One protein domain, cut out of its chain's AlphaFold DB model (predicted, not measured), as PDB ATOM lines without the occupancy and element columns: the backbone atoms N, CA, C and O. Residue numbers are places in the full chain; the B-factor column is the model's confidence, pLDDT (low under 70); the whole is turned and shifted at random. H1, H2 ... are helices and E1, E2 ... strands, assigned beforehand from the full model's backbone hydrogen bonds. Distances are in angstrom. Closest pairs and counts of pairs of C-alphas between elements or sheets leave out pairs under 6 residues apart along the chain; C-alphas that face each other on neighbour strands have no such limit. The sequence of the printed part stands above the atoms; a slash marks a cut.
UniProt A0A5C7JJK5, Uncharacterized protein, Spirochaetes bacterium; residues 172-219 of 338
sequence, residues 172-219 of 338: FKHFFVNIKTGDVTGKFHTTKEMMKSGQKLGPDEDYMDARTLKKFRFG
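Overview. This is residues 172 to 219 of the 338 residues of an uncharacterized protein of Spirochaetes bacterium (UniProt A0A5C7JJK5). A small antiparallel sheet of three strands makes the middle of this domain, with the short helix H1 over one face near one end of the longest axis and the longer helix H2 on the opposite face, standing up from the sheet toward the other end. The first two strands, E1 and E2, form a hairpin, and E3 comes in along the free side of E1. The printed part has 48 residues with two named helices and three named strands, in the chain order E1, E2, H1, E3, H2; the sheet's order is E2, E1, E3, and the class is mixed, helices and strands. The whole is compact, with a radius of gyration of the C-alphas of 10.2 A, and flat in outline, spanning 30 by 22 by 10 A.

Along the chain. Start at C-alpha 174, at (25.044, 16.686, -23.188), where E1 begins; it runs through residues 174 to 178 over 13.6 A. After a tight link you reach E2, residues 184 to 188, 11.0 A long. H1 follows at residues 191 to 197, 9.9 A long, beginning at C-alpha 191 at (29.444, 21.709, -21.401). Next come E3, residues 205 to 209, 13.2 A long, and directly after it H2, residues 210 to 219, 13.9 A long, ending at C-alpha 219 at (9.357, 7.396, -19.400).

Arrangement. Look first at the inner strand E1. It is antiparallel to E2, at 169 degrees between their directions, with N 188 and O 174 2.8 A apart, within hydrogen-bond range. On its other side E3 is antiparallel to it at 149 degrees, with N 175 and O 208 2.8 A apart, also within that range. E2, H1 and E3 make a split strand-helix-strand unit, two strands that run the same way with E1 between them, and its crossover is right-handed. H1 is on the sheet at a height of 8.0 A, only just over E2, on which 3 of its 7 C-alphas fall. The closest C-alphas of E2 and H1 are those of Phe 188 and Met 194, 5.6 A apart. H2 is on the opposite face at a height of 9.7 A and stands up from the sheet, its line rising 45 degrees. Its closest C-alphas with E1 are those of His 174 and Ala 210, 6.2 A apart. H1 and H2 are apart. In both helices every O i to N i+4 pair is within hydrogen-bond range.

Size, cuts and confidence. The two C-alphas farthest apart are those of Lys 196 and Gly 219, at 30.9 A. The printed part has no cut and no long link; the link from H1 to E3, 7 residues, is short but not tight. Mean pLDDT of the printed part is 73.5, and you will find values under 70 at residues 179 to 182, 210 to 212 and 214 to 219.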
ATOM      1  N   PHE A 172      29.293  10.916 -25.141       73.19
ATOM      2  CA  PHE A 172      28.625  12.215 -25.050       73.19
ATOM      3  C   PHE A 172      27.799  12.329 -23.756       73.19
ATOM      4  O   PHE A 172      27.155  11.381 -23.309       73.19
ATOM      5  N   LYS A 173      27.808  13.508 -23.123       78.75
ATOM      6  CA  LYS A 173      27.127  13.764 -21.836       78.75
ATOM      7  C   LYS A 173      25.972  14.758 -21.941       78.75
ATOM      8  O   LYS A 173      25.113  14.782 -21.058       78.75
ATOM      9  N   HIS A 174      25.951  15.557 -23.002       79.38
ATOM     10  CA  HIS A 174      25.044  16.686 -23.188       79.38
ATOM     11  C   HIS A 174      24.391  16.622 -24.566       79.38
ATOM     12  O   HIS A 174      25.086  16.389 -25.557       79.38
ATOM     13  N   PHE A 175      23.082  16.860 -24.627       83.00
ATOM     14  CA  PHE A 175      22.282  16.670 -25.833       83.00
ATOM     15  C   PHE A 175      21.282  17.805 -26.040       83.00
ATOM     16  O   PHE A 175      20.723  18.325 -25.076       83.00
ATOM     17  N   PHE A 176      21.026  18.145 -27.300       83.44
ATOM     18  CA  PHE A 176      19.826  18.882 -27.699       83.44
ATOM     19  C   PHE A 176      18.846  17.902 -28.320       83.44
ATOM     20  O   PHE A 176      19.245  17.038 -29.104       83.44
ATOM     21  N   VAL A 177      17.587  17.986 -27.910       76.62
ATOM     22  CA  VAL A 177      16.581  16.965 -28.190       76.62
ATOM     23  C   VAL A 177      15.308  17.643 -28.648       76.62
ATOM     24  O   VAL A 177      14.755  18.464 -27.922       76.62
ATOM     25  N   ASN A 178      14.810  17.278 -29.823       76.00
ATOM     26  CA  ASN A 178      13.508  17.735 -30.277       76.00
ATOM     27  C   ASN A 178      12.417  17.108 -29.397       76.00
ATOM     28  O   ASN A 178      12.249  15.889 -29.380       76.00
ATOM     29  N   ILE A 179      11.663  17.928 -28.670       69.31
ATOM     30  CA  ILE A 179      10.679  17.456 -27.685       69.31
ATOM     31  C   ILE A 179       9.486  16.776 -28.380       69.31
ATOM     32  O   ILE A 179       8.853  15.889 -27.810       69.31
ATOM     33  N   LYS A 180       9.179  17.164 -29.625       61.09
ATOM     34  CA  LYS A 180       8.050  16.617 -30.394       61.09
ATOM     35  C   LYS A 180       8.376  15.264 -31.022       61.09
ATOM     36  O   LYS A 180       7.503  14.402 -31.065       61.09
ATOM     37  N   THR A 181       9.597  15.081 -31.528       57.38
ATOM     38  CA  THR A 181       9.987  13.856 -32.255       57.38
ATOM     39  C   THR A 181      10.852  12.902 -31.433       57.38
ATOM     40  O   THR A 181      10.863  11.701 -31.692       57.38
ATOM     41  N   GLY A 182      11.543  13.409 -30.410       60.34
ATOM     42  CA  GLY A 182      12.504  12.669 -29.590       60.34
ATOM     43  C   GLY A 182      13.878  12.459 -30.235       60.34
ATOM     44  O   GLY A 182      14.695  11.673 -29.729       60.34
ATOM     45  N   ASP A 183      14.139  13.164 -31.336       70.94
ATOM     46  CA  ASP A 183      15.404  13.109 -32.062       70.94
ATOM     47  C   ASP A 183      16.477  13.943 -31.365       70.94
ATOM     48  O   ASP A 183      16.215  15.042 -30.880       70.94
ATOM     49  N   VAL A 184      17.703  13.419 -31.328       78.75
ATOM     50  CA  VAL A 184      18.865  14.152 -30.817       78.75
ATOM     51  C   VAL A 184      19.454  14.974 -31.956       78.75
ATOM     52  O   VAL A 184      19.906  14.414 -32.952       78.75
ATOM     53  N   THR A 185      19.462  16.294 -31.806       77.69
ATOM     54  CA  THR A 185      19.912  17.255 -32.826       77.69
ATOM     55  C   THR A 185      21.287  17.857 -32.523       77.69
ATOM     56  O   THR A 185      21.936  18.418 -33.407       77.69
ATOM     57  N   GLY A 186      21.789  17.679 -31.297       80.25
ATOM     58  CA  GLY A 186      23.150  18.036 -30.890       80.25
ATOM     59  C   GLY A 186      23.689  17.075 -29.832       80.25
ATOM     60  O   GLY A 186      22.922  16.594 -28.998       80.25
ATOM     61  N   LYS A 187      24.997  16.792 -29.863       87.69
ATOM     62  CA  LYS A 187      25.685  15.896 -28.919       87.69
ATOM     63  C   LYS A 187      27.061  16.446 -28.544       87.69
ATOM     64  O   LYS A 187      27.827  16.825 -29.424       87.69
ATOM     65  N   PHE A 188      27.373  16.485 -27.248       82.69
ATOM     66  CA  PHE A 188      28.621  17.065 -26.730       82.69
ATOM     67  C   PHE A 188      29.181  16.260 -25.548       82.69
ATOM     68  O   PHE A 188      28.430  15.802 -24.683       82.69
ATOM     69  N   HIS A 189      30.506  16.107 -25.477       78.94
ATOM     70  CA  HIS A 189      31.190  15.390 -24.392       78.94
ATOM     71  C   HIS A 189      31.230  16.219 -23.109       78.94
ATOM     72  O   HIS A 189      31.187  15.683 -22.002       78.94
ATOM     73  N   THR A 190      31.312  17.544 -23.253       76.38
ATOM     74  CA  THR A 190      31.382  18.489 -22.133       76.38
ATOM     75  C   THR A 190      30.535  19.731 -22.389       76.38
ATOM     76  O   THR A 190      30.335  20.145 -23.532       76.38
ATOM     77  N   THR A 191      30.106  20.397 -21.318       70.12
ATOM     78  CA  THR A 191      29.444  21.709 -21.401       70.12
ATOM     79  C   THR A 191      30.313  22.757 -22.100       70.12
ATOM     80  O   THR A 191      29.799  23.620 -22.803       70.12
ATOM     81  N   LYS A 192      31.642  22.675 -21.966       76.19
ATOM     82  CA  LYS A 192      32.583  23.594 -22.623       76.19
ATOM     83  C   LYS A 192      32.585  23.430 -24.144       76.19
ATOM     84  O   LYS A 192      32.670  24.427 -24.853       76.19
ATOM     85  N   GLU A 193      32.503  22.197 -24.636       79.56
ATOM     86  CA  GLU A 193      32.369  21.888 -26.065       79.56
ATOM     87  C   GLU A 193      31.022  22.387 -26.604       79.56
ATOM     88  O   GLU A 193      30.992  23.093 -27.609       79.56
ATOM     89  N   MET A 194      29.937  22.134 -25.865       81.44
ATOM     90  CA  MET A 194      28.597  22.630 -26.186       81.44
ATOM     91  C   MET A 194      28.575  24.155 -26.339       81.44
ATOM     92  O   MET A 194      28.172  24.670 -27.377       81.44
ATOM     93  N   MET A 195      29.090  24.888 -25.349       75.50
ATOM     94  CA  MET A 195      29.120  26.357 -25.370       75.50
ATOM     95  C   MET A 195      30.011  26.922 -26.485       75.50
ATOM     96  O   MET A 195      29.753  28.013 -26.987       75.50
ATOM     97  N   LYS A 196      31.060  26.191 -26.884       82.75
ATOM     98  CA  LYS A 196      31.960  26.582 -27.981       82.75
ATOM     99  C   LYS A 196      31.420  26.245 -29.366       82.75
ATOM    100  O   LYS A 196      31.854  26.868 -30.327       82.75
ATOM    101  N   SER A 197      30.502  25.285 -29.473       79.56
ATOM    102  CA  SER A 197      29.931  24.863 -30.755       79.56
ATOM    103  C   SER A 197      29.140  25.975 -31.451       79.56
ATOM    104  O   SER A 197      28.979  25.949 -32.667       79.56
ATOM    105  N   GLY A 198      28.629  26.952 -30.688       75.38
ATOM    106  CA  GLY A 198      27.767  28.017 -31.205       75.38
ATOM    107  C   GLY A 198      26.382  27.536 -31.651       75.38
ATOM    108  O   GLY A 198      25.580  28.350 -32.111       75.38
ATOM    109  N   GLN A 199      26.087  26.239 -31.500       77.12
ATOM    110  CA  GLN A 199      24.792  25.651 -31.804       77.12
ATOM    111  C   GLN A 199      23.769  26.152 -30.778       77.12
ATOM    112  O   GLN A 199      23.977  26.050 -29.567       77.12
ATOM    113  N   LYS A 200      22.678  26.747 -31.261       75.38
ATOM    114  CA  LYS A 200      21.579  27.241 -30.424       75.38
ATOM    115  C   LYS A 200      20.438  26.238 -30.435       75.38
ATOM    116  O   LYS A 200      20.190  25.620 -31.466       75.38
ATOM    117  N   LEU A 201      19.740  26.146 -29.308       77.62
ATOM    118  CA  LEU A 201      18.495  25.395 -29.192       77.62
ATOM    119  C   LEU A 201      17.461  25.932 -30.187       77.62
ATOM    120  O   LEU A 201      17.199  27.139 -30.234       77.62
ATOM    121  N   GLY A 202      16.905  25.033 -30.992       73.50
ATOM    122  CA  GLY A 202      15.759  25.301 -31.846       73.50
ATOM    123  C   GLY A 202      14.468  25.521 -31.044       73.50
ATOM    124  O   GLY A 202      14.404  25.228 -29.854       73.50
ATOM    125  N   PRO A 203      13.401  26.024 -31.689       75.31
ATOM    126  CA  PRO A 203      12.145  26.379 -31.017       75.31
ATOM    127  C   PRO A 203      11.387  25.181 -30.421       75.31
ATOM    128  O   PRO A 203      10.585  25.368 -29.513       75.31
ATOM    129  N   ASP A 204      11.644  23.972 -30.923       73.56
ATOM    130  CA  ASP A 204      11.039  22.720 -30.454       73.56
ATOM    131  C   ASP A 204      12.076  21.786 -29.805       73.56
ATOM    132  O   ASP A 204      11.841  20.582 -29.684       73.56
ATOM    133  N   GLU A 205      13.238  22.320 -29.427       78.12
ATOM    134  CA  GLU A 205      14.340  21.562 -28.840       78.12
ATOM    135  C   GLU A 205      14.552  21.942 -27.376       78.12
ATOM    136  O   GLU A 205      14.438  23.109 -27.008       78.12
ATOM    137  N   ASP A 206      14.911  20.956 -26.557       76.56
ATOM    138  CA  ASP A 206      15.354  21.168 -25.182       76.56
ATOM    139  C   ASP A 206      16.749  20.594 -24.956       76.56
ATOM    140  O   ASP A 206      17.198  19.664 -25.635       76.56
ATOM    141  N   TYR A 207      17.431  21.148 -23.964       82.50
ATOM    142  CA  TYR A 207      18.682  20.610 -23.472       82.50
ATOM    143  C   TYR A 207      18.411  19.449 -22.512       82.50
ATOM    144  O   TYR A 207      17.634  19.559 -21.567       82.50
ATOM    145  N   MET A 208      19.118  18.337 -22.710       78.25
ATOM    146  CA  MET A 208      19.057  17.176 -21.830       78.25
ATOM    147  C   MET A 208      20.462  16.641 -21.556       78.25
ATOM    148  O   MET A 208      21.290  16.523 -22.459       78.25
ATOM    149  N   ASP A 209      20.739  16.269 -20.307       75.44
ATOM    150  CA  ASP A 209      21.905  15.442 -19.993       75.44
ATOM    151  C   ASP A 209      21.622  13.961 -20.314       75.44
ATOM    152  O   ASP A 209      20.479  13.559 -20.555       75.44
ATOM    153  N   ALA A 210      22.661  13.121 -20.314       68.38
ATOM    154  CA  ALA A 210      22.522  11.691 -20.614       68.38
ATOM    155  C   ALA A 210      21.456  10.984 -19.758       68.38
ATOM    156  O   ALA A 210      20.754  10.089 -20.231       68.38
ATOM    157  N   ARG A 211      21.308  11.392 -18.493       62.78
ATOM    158  CA  ARG A 211      20.324  10.821 -17.568       62.78
ATOM    159  C   ARG A 211      18.902  11.257 -17.929       62.78
ATOM    160  O   ARG A 211      17.982  10.440 -17.891       62.78
ATOM    161  N   THR A 212      18.719  12.520 -18.280       65.50
ATOM    162  CA  THR A 212      17.435  13.139 -18.616       65.50
ATOM    163  C   THR A 212      16.949  12.661 -19.973       65.50
ATOM    164  O   THR A 212      15.790  12.285 -20.082       65.50
ATOM    165  N   LEU A 213      17.838  12.532 -20.963       70.94
ATOM    166  CA  LEU A 213      17.520  11.943 -22.266       70.94
ATOM    167  C   LEU A 213      17.060  10.483 -22.129       70.94
ATOM    168  O   LEU A 213      16.078  10.080 -22.752       70.94
ATOM    169  N   LYS A 214      17.717   9.695 -21.265       65.31
ATOM    170  CA  LYS A 214      17.265   8.334 -20.935       65.31
ATOM    171  C   LYS A 214      15.861   8.355 -20.320       65.31
ATOM    172  O   LYS A 214      14.970   7.663 -20.802       65.31
ATOM    173  N   LYS A 215      15.616   9.192 -19.309       62.16
ATOM    174  CA  LYS A 215      14.277   9.316 -18.699       62.16
ATOM    175  C   LYS A 215      13.212   9.786 -19.691       62.16
ATOM    176  O   LYS A 215      12.099   9.283 -19.662       62.16
ATOM    177  N   PHE A 216      13.556  10.710 -20.579       65.12
ATOM    178  CA  PHE A 216      12.665  11.233 -21.607       65.12
ATOM    179  C   PHE A 216      12.286  10.159 -22.640       65.12
ATOM    180  O   PHE A 216      11.114  10.020 -22.976       65.12
ATOM    181  N   ARG A 217      13.247   9.339 -23.092       62.56
ATOM    182  CA  ARG A 217      13.004   8.268 -24.079       62.56
ATOM    183  C   ARG A 217      12.268   7.052 -23.524       62.56
ATOM    184  O   ARG A 217      11.565   6.380 -24.281       62.56
ATOM    185  N   PHE A 218      12.446   6.759 -22.238       54.09
ATOM    186  CA  PHE A 218      11.928   5.536 -21.621       54.09
ATOM    187  C   PHE A 218      10.799   5.780 -20.605       54.09
ATOM    188  O   PHE A 218      10.125   4.830 -20.221       54.09
ATOM    189  N   GLY A 219      10.504   7.030 -20.234       53.41
ATOM    190  CA  GLY A 219       9.357   7.396 -19.400       53.41
ATOM    191  C   GLY A 219       9.267   6.643 -18.063       53.41
ATOM    192  O   GLY A 219      10.266   6.205 -17.493       53.41
TER     193      GLY A 219